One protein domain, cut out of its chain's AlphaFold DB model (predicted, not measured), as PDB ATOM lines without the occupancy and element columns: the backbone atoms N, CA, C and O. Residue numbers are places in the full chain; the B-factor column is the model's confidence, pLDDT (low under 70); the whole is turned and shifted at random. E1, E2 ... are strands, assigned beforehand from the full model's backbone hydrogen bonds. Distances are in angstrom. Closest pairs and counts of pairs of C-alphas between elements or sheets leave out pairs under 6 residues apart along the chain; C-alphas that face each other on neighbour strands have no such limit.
ATOM      1  N   ASN A   6     -24.818 -48.090  -8.005       66.88
ATOM      2  CA  ASN A   6     -23.664 -47.525  -8.709       66.88
ATOM      3  C   ASN A   6     -22.503 -47.209  -7.782       66.88
ATOM      4  O   ASN A   6     -21.357 -47.263  -8.226       66.88
ATOM      5  N   TYR A   7     -22.807 -46.881  -6.529       74.25
ATOM      6  CA  TYR A   7     -21.840 -46.318  -5.614       74.25
ATOM      7  C   TYR A   7     -22.202 -46.609  -4.163       74.25
ATOM      8  O   TYR A   7     -23.382 -46.578  -3.798       74.25
ATOM      9  N   ILE A   8     -21.183 -46.893  -3.355       80.50
ATOM     10  CA  ILE A   8     -21.309 -47.117  -1.917       80.50
ATOM     11  C   ILE A   8     -20.216 -46.299  -1.236       80.50
ATOM     12  O   ILE A   8     -19.041 -46.436  -1.583       80.50
ATOM     13  N   SER A   9     -20.619 -45.487  -0.265       83.06
ATOM     14  CA  SER A   9     -19.726 -44.787   0.652       83.06
ATOM     15  C   SER A   9     -19.905 -45.363   2.049       83.06
ATOM     16  O   SER A   9     -21.022 -45.419   2.560       83.06
ATOM     17  N   LEU A  10     -18.813 -45.767   2.684       82.12
ATOM     18  CA  LEU A  10     -18.773 -46.134   4.093       82.12
ATOM     19  C   LEU A  10     -18.057 -45.028   4.869       82.12
ATOM     20  O   LEU A  10     -16.913 -44.688   4.581       82.12
ATOM     21  N   TYR A  11     -18.732 -44.508   5.885       81.62
ATOM     22  CA  TYR A  11     -18.123 -43.710   6.935       81.62
ATOM     23  C   TYR A  11     -17.838 -44.627   8.116       81.62
ATOM     24  O   TYR A  11     -18.760 -45.199   8.706       81.62
ATOM     25  N   TRP A  12     -16.559 -44.760   8.442       81.81
ATOM     26  CA  TRP A  12     -16.083 -45.637   9.499       81.81
ATOM     27  C   TRP A  12     -15.466 -44.812  10.623       81.81
ATOM     28  O   TRP A  12     -14.570 -44.001  10.383       81.81
ATOM     29  N   LEU A  13     -15.950 -44.992  11.850       78.81
ATOM     30  CA  LEU A  13     -15.359 -44.368  13.028       78.81
ATOM     31  C   LEU A  13     -14.207 -45.243  13.540       78.81
ATOM     32  O   LEU A  13     -14.428 -46.302  14.135       78.81
ATOM     33  N   SER A  14     -12.972 -44.800  13.313       72.38
ATOM     34  CA  SER A  14     -11.746 -45.468  13.759       72.38
ATOM     35  C   SER A  14     -11.067 -44.706  14.906       72.38
ATOM     36  O   SER A  14     -11.376 -43.549  15.189       72.38
ATOM     37  N   GLY A  15     -10.126 -45.367  15.588       61.91
ATOM     38  CA  GLY A  15      -9.290 -44.763  16.631       61.91
ATOM     39  C   GLY A  15      -9.784 -44.997  18.064       61.91
ATOM     40  O   GLY A  15     -10.866 -44.569  18.459       61.91
ATOM     41  N   PHE A  16      -8.948 -45.642  18.884       53.56
ATOM     42  CA  PHE A  16      -9.186 -45.789  20.322       53.56
ATOM     43  C   PHE A  16      -8.530 -44.617  21.071       53.56
ATOM     44  O   PHE A  16      -7.307 -44.543  21.168       53.56
ATOM     45  N   GLY A  17      -9.341 -43.678  21.574       62.56
ATOM     46  CA  GLY A  17      -8.899 -42.522  22.375       62.56
ATOM     47  C   GLY A  17      -8.885 -41.166  21.650       62.56
ATOM     48  O   GLY A  17      -9.024 -40.144  22.315       62.56
ATOM     49  N   ASP A  18      -8.793 -41.151  20.318       72.94
ATOM     50  CA  ASP A  18      -8.945 -39.961  19.460       72.94
ATOM     51  C   ASP A  18      -9.758 -40.356  18.210       72.94
ATOM     52  O   ASP A  18      -9.169 -40.741  17.196       72.94
ATOM     53  N   PRO A  19     -11.101 -40.397  18.314       75.19
ATOM     54  CA  PRO A  19     -11.959 -40.943  17.270       75.19
ATOM     55  C   PRO A  19     -11.915 -40.085  16.001       75.19
ATOM     56  O   PRO A  19     -12.090 -38.865  16.051       75.19
ATOM     57  N   LYS A  20     -11.713 -40.731  14.851       80.81
ATOM     58  CA  LYS A  20     -11.652 -40.097  13.529       80.81
ATOM     59  C   LYS A  20     -12.582 -40.817  12.569       80.81
ATOM     60  O   LYS A  20     -12.686 -42.037  12.592       80.81
ATOM     61  N   TYR A  21     -13.257 -40.043  11.729       79.38
ATOM     62  CA  TYR A  21     -14.033 -40.606  10.633       79.38
ATOM     63  C   TYR A  21     -13.140 -40.798   9.417       79.38
ATOM     64  O   TYR A  21     -12.535 -39.846   8.922       79.38
ATOM     65  N   GLU A  22     -13.111 -42.028   8.932       82.12
ATOM     66  CA  GLU A  22     -12.554 -42.394   7.643       82.12
ATOM     67  C   GLU A  22     -13.680 -42.498   6.621       82.12
ATOM     68  O   GLU A  22     -14.796 -42.928   6.935       82.12
ATOM     69  N   ILE A  23     -13.376 -42.098   5.390       83.25
ATOM     70  CA  ILE A  23     -14.300 -42.197   4.264       83.25
ATOM     71  C   ILE A  23     -13.746 -43.249   3.318       83.25
ATOM     72  O   ILE A  23     -12.629 -43.121   2.820       83.25
ATOM     73  N   TRP A  24     -14.552 -44.269   3.072       84.31
ATOM     74  CA  TRP A  24     -14.228 -45.420   2.254       84.31
ATOM     75  C   TRP A  24     -15.219 -45.521   1.100       84.31
ATOM     76  O   TRP A  24     -16.424 -45.361   1.295       84.31
ATOM     77  N   GLU A  25     -14.738 -45.794  -0.109       83.81
ATOM     78  CA  GLU A  25     -15.577 -45.770  -1.309       83.81
ATOM     79  C   GLU A  25     -15.432 -47.058  -2.116       83.81
ATOM     80  O   GLU A  25     -14.324 -47.536  -2.376       83.81
ATOM     81  N   ALA A  26     -16.563 -47.627  -2.537       81.31
ATOM     82  CA  ALA A  26     -16.581 -48.801  -3.398       81.31
ATOM     83  C   ALA A  26     -16.574 -48.390  -4.870       81.31
ATOM     84  O   ALA A  26     -17.423 -47.624  -5.337       81.31
ATOM     85  N   LYS A  27     -15.668 -48.978  -5.655       72.50
ATOM     86  CA  LYS A  27     -15.728 -48.859  -7.116       72.50
ATOM     87  C   LYS A  27     -16.850 -49.751  -7.636       72.50
ATOM     88  O   LYS A  27     -16.912 -50.924  -7.297       72.50
ATOM     89  N   LYS A  28     -17.673 -49.252  -8.562       68.81
ATOM     90  CA  LYS A  28     -18.780 -50.020  -9.170       68.81
ATOM     91  C   LYS A  28     -18.387 -51.431  -9.644       68.81
ATOM     92  O   LYS A  28     -19.200 -52.344  -9.573       68.81
ATOM     93  N   ALA A  29     -17.153 -51.606 -10.122       66.19
ATOM     94  CA  ALA A  29     -16.637 -52.885 -10.610       66.19
ATOM     95  C   ALA A  29     -16.396 -53.943  -9.514       66.19
ATOM     96  O   ALA A  29     -16.363 -55.124  -9.846       66.19
ATOM     97  N   SER A  30     -16.229 -53.554  -8.244       75.75
ATOM     98  CA  SER A  30     -16.026 -54.492  -7.128       75.75
ATOM     99  C   SER A  30     -17.338 -54.952  -6.487       75.75
ATOM    100  O   SER A  30     -17.315 -55.847  -5.650       75.75
ATOM    101  N   ILE A  31     -18.479 -54.370  -6.878       80.19
ATOM    102  CA  ILE A  31     -19.784 -54.661  -6.279       80.19
ATOM    103  C   ILE A  31     -20.365 -55.948  -6.879       80.19
ATOM    104  O   ILE A  31     -20.834 -55.956  -8.019       80.19
ATOM    105  N   ASN A  32     -20.394 -57.015  -6.086       82.62
ATOM    106  CA  ASN A  32     -21.026 -58.290  -6.411       82.62
ATOM    107  C   ASN A  32     -22.331 -58.465  -5.621       82.62
ATOM    108  O   ASN A  32     -22.419 -58.096  -4.452       82.62
ATOM    109  N   ARG A  33     -23.360 -59.012  -6.270       81.25
ATOM    110  CA  ARG A  33     -24.709 -59.143  -5.713       81.25
ATOM    111  C   ARG A  33     -25.174 -60.584  -5.797       81.25
ATOM    112  O   ARG A  33     -25.103 -61.202  -6.858       81.25
ATOM    113  N   SER A  34     -25.740 -61.061  -4.706       82.25
ATOM    114  CA  SER A  34     -26.509 -62.295  -4.631       82.25
ATOM    115  C   SER A  34     -27.929 -61.966  -4.125       82.25
ATOM    116  O   SER A  34     -28.226 -60.806  -3.813       82.25
ATOM    117  N   PRO A  35     -28.859 -62.937  -4.092       79.44
ATOM    118  CA  PRO A  35     -30.206 -62.707  -3.567       79.44
ATOM    119  C   PRO A  35     -30.232 -62.236  -2.106       79.44
ATOM    120  O   PRO A  35     -31.142 -61.502  -1.726       79.44
ATOM    121  N   ASP A  36     -29.243 -62.652  -1.317       84.94
ATOM    122  CA  ASP A  36     -29.155 -62.488   0.132       84.94
ATOM    123  C   ASP A  36     -27.922 -61.693   0.588       84.94
ATOM    124  O   ASP A  36     -27.797 -61.401   1.775       84.94
ATOM    125  N   SER A  37     -27.023 -61.294  -0.316       86.94
ATOM    126  CA  SER A  37     -25.828 -60.529   0.036       86.94
ATOM    127  C   SER A  37     -25.370 -59.514  -1.017       86.94
ATOM    128  O   SER A  37     -25.687 -59.578  -2.209       86.94
ATOM    129  N   LEU A  38     -24.600 -58.542  -0.538       87.00
ATOM    130  CA  LEU A  38     -23.949 -57.491  -1.301       87.00
ATOM    131  C   LEU A  38     -22.489 -57.397  -0.848       87.00
ATOM    132  O   LEU A  38     -22.230 -56.945   0.262       87.00
ATOM    133  N   SER A  39     -21.547 -57.793  -1.698       88.44
ATOM    134  CA  SER A  39     -20.108 -57.776  -1.395       88.44
ATOM    135  C   SER A  39     -19.391 -56.724  -2.234       88.44
ATOM    136  O   SER A  39     -19.703 -56.565  -3.414       88.44
ATOM    137  N   PHE A  40     -18.435 -56.002  -1.653       86.75
ATOM    138  CA  PHE A  40     -17.673 -54.970  -2.354       86.75
ATOM    139  C   PHE A  40     -16.312 -54.703  -1.706       86.75
ATOM    140  O   PHE A  40     -16.150 -54.802  -0.493       86.75
ATOM    141  N   SER A  41     -15.339 -54.323  -2.538       85.25
ATOM    142  CA  SER A  41     -14.082 -53.731  -2.069       85.25
ATOM    143  C   SER A  41     -14.247 -52.234  -1.875       85.25
ATOM    144  O   SER A  41     -14.724 -51.547  -2.788       85.25
ATOM    145  N   LEU A  42     -13.799 -51.753  -0.724       84.31
ATOM    146  CA  LEU A  42     -13.679 -50.357  -0.351       84.31
ATOM    147  C   LEU A  42     -12.230 -49.888  -0.452       84.31
ATOM    148  O   LEU A  42     -11.310 -50.640  -0.148       84.31
ATOM    149  N   TYR A  43     -12.052 -48.624  -0.821       80.38
ATOM    150  CA  TYR A  43     -10.756 -47.954  -0.849       80.38
ATOM    151  C   TYR A  43     -10.828 -46.678  -0.015       80.38
ATOM    152  O   TYR A  43     -11.814 -45.942  -0.115       80.38
ATOM    153  N   LEU A  44      -9.796 -46.409   0.788       79.56
ATOM    154  CA  LEU A  44      -9.721 -45.189   1.588       79.56
ATOM    155  C   LEU A  44      -9.673 -43.962   0.664       79.56
ATOM    156  O   LEU A  44      -8.776 -43.820  -0.169       79.56
ATOM    157  N   ALA A  45     -10.650 -43.067   0.803       73.56
ATOM    158  CA  ALA A  45     -10.757 -41.871  -0.025       73.56
ATOM    159  C   ALA A  45      -9.813 -40.749   0.444       73.56
ATOM    160  O   ALA A  45      -9.403 -39.912  -0.365       73.56
ATOM    161  N   TRP A  46      -9.458 -40.709   1.740       64.00
ATOM    162  CA  TRP A  46      -8.561 -39.688   2.290       64.00
ATOM    163  C   TRP A  46      -7.905 -40.076   3.636       64.00
ATOM    164  O   TRP A  46      -8.620 -40.538   4.525       64.00
ATOM    165  N   PRO A  47      -6.606 -39.768   3.856       56.81
ATOM    166  CA  PRO A  47      -5.632 -39.323   2.858       56.81
ATOM    167  C   PRO A  47      -5.312 -40.456   1.871       56.81
ATOM    168  O   PRO A  47      -5.366 -41.626   2.226       56.81
ATOM    169  N   LEU A  48      -4.981 -40.095   0.628       53.84
ATOM    170  CA  LEU A  48      -4.571 -41.020  -0.440       53.84
ATOM    171  C   LEU A  48      -3.159 -41.588  -0.170       53.84
ATOM    172  O   LEU A  48      -2.246 -41.404  -0.975       53.84
ATOM    173  N   GLU A  49      -2.940 -42.209   0.985       51.47
ATOM    174  CA  GLU A  49      -1.790 -43.089   1.193       51.47
ATOM    175  C   GLU A  49      -2.142 -44.500   0.702       51.47
ATOM    176  O   GLU A  49      -3.306 -44.787   0.434       51.47
ATOM    177  N   VAL A  50      -1.107 -45.306   0.429       51.38
ATOM    178  CA  VAL A  50      -1.143 -46.629  -0.229       51.38
ATOM    179  C   VAL A  50      -2.480 -47.336  -0.023       51.38
ATOM    180  O   VAL A  50      -2.865 -47.537   1.114       51.38
ATOM    181  N   ALA A  51      -3.149 -47.675  -1.132       55.62
ATOM    182  CA  ALA A  51      -4.522 -48.168  -1.191       55.62
ATOM    183  C   ALA A  51      -4.801 -49.280  -0.172       55.62
ATOM    184  O   ALA A  51      -4.684 -50.462  -0.499       55.62
ATOM    185  N   ASP A  52      -5.190 -48.888   1.039       66.06
ATOM    186  CA  ASP A  52      -5.814 -49.798   1.971       66.06
ATOM    187  C   ASP A  52      -7.119 -50.229   1.304       66.06
ATOM    188  O   ASP A  52      -7.951 -49.409   0.891       66.06
ATOM    189  N   GLU A  53      -7.216 -51.532   1.080       78.44
ATOM    190  CA  GLU A  53      -8.388 -52.194   0.542       78.44
ATOM    191  C   GLU A  53      -9.065 -52.911   1.704       78.44
ATOM    192  O   GLU A  53      -8.421 -53.658   2.439       78.44
ATOM    193  N   GLY A  54     -10.354 -52.641   1.886       82.19
ATOM    194  CA  GLY A  54     -11.202 -53.379   2.813       82.19
ATOM    195  C   GLY A  54     -12.241 -54.162   2.040       82.19
ATOM    196  O   GLY A  54     -12.908 -53.612   1.157       82.19
ATOM    197  N   HIS A  55     -12.407 -55.435   2.362       88.12
ATOM    198  CA  HIS A  55     -13.495 -56.233   1.825       88.12
ATOM    199  C   HIS A  55     -14.666 -56.237   2.794       88.12
ATOM    200  O   HIS A  55     -14.535 -56.575   3.970       88.12
ATOM    201  N   VAL A  56     -15.832 -55.870   2.270       89.25
ATOM    202  CA  VAL A  56     -17.059 -55.753   3.047       89.25
ATOM    203  C   VAL A  56     -18.170 -56.549   2.383       89.25
ATOM    204  O   VAL A  56     -18.314 -56.556   1.157       89.25
ATOM    205  N   MET A  57     -18.982 -57.208   3.200       91.31
ATOM    206  CA  MET A  57     -20.203 -57.872   2.775       91.31
ATOM    207  C   MET A  57     -21.366 -57.444   3.660       91.31
ATOM    208  O   MET A  57     -21.287 -57.478   4.877       91.31
ATOM    209  N   ILE A  58     -22.474 -57.062   3.037       90.94
ATOM    210  CA  ILE A  58     -23.756 -56.872   3.707       90.94
ATOM    211  C   ILE A  58     -24.594 -58.106   3.406       90.94
ATOM    212  O   ILE A  58     -24.842 -58.398   2.236       90.94
ATOM    213  N   ARG A  59     -25.035 -58.833   4.431       91.44
ATOM    214  CA  ARG A  59     -25.813 -60.069   4.286       91.44
ATOM    215  C   ARG A  59     -27.157 -59.955   4.990       91.44
ATOM    216  O   ARG A  59     -27.267 -59.371   6.064       91.44
ATOM    217  N   GLN A  60     -28.186 -60.527   4.381       88.94
ATOM    218  CA  GLN A  60     -29.497 -60.693   4.982       88.94
ATOM    219  C   GLN A  60     -29.528 -61.973   5.824       88.94
ATOM    220  O   GLN A  60     -29.170 -63.054   5.361       88.94
ATOM    221  N   GLN A  61     -29.975 -61.840   7.065       87.06
ATOM    222  CA  GLN A  61     -30.250 -62.919   8.005       87.06
ATOM    223  C   GLN A  61     -31.719 -62.861   8.451       87.06
ATOM    224  O   GLN A  61     -32.417 -61.874   8.206       87.06
ATOM    225  N   THR A  81     -31.792 -50.174   8.808       90.75
ATOM    226  CA  THR A  81     -32.018 -49.683   7.441       90.75
ATOM    227  C   THR A  81     -32.935 -48.469   7.424       90.75
ATOM    228  O   THR A  81     -34.044 -48.508   7.958       90.75
ATOM    229  N   PHE A  82     -32.511 -47.424   6.722       91.81
ATOM    230  CA  PHE A  82     -33.280 -46.215   6.466       91.81
ATOM    231  C   PHE A  82     -33.313 -45.948   4.962       91.81
ATOM    232  O   PHE A  82     -32.331 -46.167   4.257       91.81
ATOM    233  N   PHE A  83     -34.446 -45.464   4.467       90.00
ATOM    234  CA  PHE A  83     -34.630 -45.151   3.053       90.00
ATOM    235  C   PHE A  83     -34.829 -43.653   2.882       90.00
ATOM    236  O   PHE A  83     -35.579 -43.038   3.648       90.00
ATOM    237  N   SER A  84     -34.217 -43.077   1.850       89.31
ATOM    238  CA  SER A  84     -34.573 -41.729   1.421       89.31
ATOM    239  C   SER A  84     -36.044 -41.677   0.974       89.31
ATOM    240  O   SER A  84     -36.598 -42.689   0.523       89.31
ATOM    241  N   PRO A  85     -36.708 -40.506   1.051       89.44
ATOM    242  CA  PRO A  85     -38.105 -40.370   0.630       89.44
ATOM    243  C   PRO A  85     -38.362 -40.795  -0.825       89.44
ATOM    244  O   PRO A  85     -39.424 -41.330  -1.137       89.44
ATOM    245  N   ASP A  86     -37.386 -40.579  -1.709       88.38
ATOM    246  CA  ASP A  86     -37.433 -40.932  -3.132       88.38
ATOM    247  C   ASP A  86     -36.897 -42.343  -3.445       88.38
ATOM    248  O   ASP A  86     -36.901 -42.768  -4.605       88.38
ATOM    249  N   ARG A  87     -36.453 -43.071  -2.410       84.88
ATOM    250  CA  ARG A  87     -35.837 -44.403  -2.479       84.88
ATOM    251  C   ARG A  87     -34.633 -44.497  -3.418       84.88
ATOM    252  O   ARG A  87     -34.341 -45.579  -3.921       84.88
ATOM    253  N   GLN A  88     -33.956 -43.381  -3.667       85.25
ATOM    254  CA  GLN A  88     -32.690 -43.362  -4.399       85.25
ATOM    255  C   GLN A  88     -31.494 -43.627  -3.482       85.25
ATOM    256  O   GLN A  88     -30.411 -43.934  -3.967       85.25
ATOM    257  N   GLU A  89     -31.673 -43.561  -2.164       85.62
ATOM    258  CA  GLU A  89     -30.604 -43.810  -1.205       85.62
ATOM    259  C   GLU A  89     -31.078 -44.749  -0.099       85.62
ATOM    260  O   GLU A  89     -32.213 -44.668   0.391       85.62
ATOM    261  N   ILE A  90     -30.182 -45.647   0.295       89.31
ATOM    262  CA  ILE A  90     -30.320 -46.469   1.490       89.31
ATOM    263  C   ILE A  90     -29.205 -46.053   2.438       89.31
ATOM    264  O   ILE A  90     -28.032 -46.054   2.072       89.31
ATOM    265  N   PHE A  91     -29.582 -45.713   3.661       90.44
ATOM    266  CA  PHE A  91     -28.649 -45.495   4.750       90.44
ATOM    267  C   PHE A  91     -28.705 -46.701   5.685       90.44
ATOM    268  O   PHE A  91     -29.775 -47.059   6.181       90.44
ATOM    269  N   LEU A  92     -27.559 -47.344   5.895       90.94
ATOM    270  CA  LEU A  92     -27.401 -48.439   6.841       90.94
ATOM    271  C   LEU A  92     -26.545 -47.962   8.006       90.94
ATOM    272  O   LEU A  92     -25.465 -47.411   7.802       90.94
ATOM    273  N   LYS A  93     -27.029 -48.183   9.223       91.25
ATOM    274  CA  LYS A  93     -26.373 -47.723  10.445       91.25
ATOM    275  C   LYS A  93     -26.111 -48.892  11.380       91.25
ATOM    276  O   LYS A  93     -27.054 -49.598  11.737       91.25
ATOM    277  N   GLY A  94     -24.859 -49.057  11.794       88.19
ATOM    278  CA  GLY A  94     -24.464 -50.014  12.821       88.19
ATOM    279  C   GLY A  94     -25.024 -49.645  14.196       88.19
ATOM    280  O   GLY A  94     -25.151 -48.463  14.531       88.19
ATOM    281  N   THR A  95     -25.339 -50.647  15.019       83.88
ATOM    282  CA  THR A  95     -25.909 -50.462  16.371       83.88
ATOM    283  C   THR A  95     -25.066 -49.551  17.273       83.88
ATOM    284  O   THR A  95     -25.620 -48.784  18.060       83.88
ATOM    285  N   PHE A  96     -23.738 -49.586  17.138       77.81
ATOM    286  CA  PHE A  96     -22.810 -48.761  17.923       77.81
ATOM    287  C   PHE A  96     -22.382 -47.469  17.213       77.81
ATOM    288  O   PHE A  96     -21.456 -46.801  17.662       77.81
ATOM    289  N   GLU A  97     -23.043 -47.123  16.104       73.75
ATOM    290  CA  GLU A  97     -22.761 -45.953  15.255       73.75
ATOM    291  C   GLU A  97     -21.334 -45.884  14.691       73.75
ATOM    292  O   GLU A  97     -20.926 -44.854  14.152       73.75
ATOM    293  N   ARG A  98     -20.583 -46.982  14.783       78.44
ATOM    294  CA  ARG A  98     -19.230 -47.100  14.248       78.44
ATOM    295  C   ARG A  98     -19.245 -47.172  12.721       78.44
ATOM    296  O   ARG A  98     -18.377 -46.592  12.072       78.44
ATOM    297  N   GLU A  99     -20.271 -47.803  12.160       82.00
ATOM    298  CA  GLU A  99     -20.459 -48.016  10.729       82.00
ATOM    299  C   GLU A  99     -21.670 -47.237  10.224       82.00
ATOM    300  O   GLU A  99     -22.805 -47.450  10.659       82.00
ATOM    301  N   ASN A 100     -21.442 -46.337   9.273       85.06
ATOM    302  CA  ASN A 100     -22.491 -45.554   8.633       85.06
ATOM    303  C   ASN A 100     -22.318 -45.684   7.118       85.06
ATOM    304  O   ASN A 100     -21.404 -45.105   6.535       85.06
TER     305      ASN A 100
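What this domain is: This is residues 6 to 61 and 81 to 100 of the 107 residues of an uncharacterized protein of Deltaproteobacteria bacterium CG07_land_8_20_14_0_80_60_11 (UniProt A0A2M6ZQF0). A four-stranded sheet, E1 E2 E3 E4, curls like part of a barrel; the short hairpin E5 E6 stands beside its E1 edge, with the ring open toward E4. The 76 printed residues, all strand in class, have six named strands and no named helix; the sheet is a meander, each strand the antiparallel neighbour of the one before. The whole is only just compact, close to loose (radius of gyration of the C-alphas 13.4 A), spanning 36 by 27 by 25 A.

How they stand to each other: E1, residues 6 to 14, and E2, residues 20 to 26, form a hairpin; N 10 and O 24, 2.8 A, are within hydrogen-bond range. So are N 25 and O 43, 2.9 A, in the hairpin of E2 and E3, residues 37 to 44, and N 38 and O 58, 2.8 A, in that of E3 and E4, residues 53 to 61. E5, residues 81 to 83, and E6, residues 89 to 94, form a hairpin, with N 82 and O 91 at 2.8 A. E6 and E1 are near each other; E4 and E6 are apart.

Where its parts are: E1 begins at C-alpha 6, (-23.664, -47.525, -8.709); E1 and E4 each measure 25.5 A.

The domain as a whole: Residues 62 to 80 are not printed; C-alphas 61 and 81 are 13.4 A apart. Low pLDDT includes residues 46 to 52.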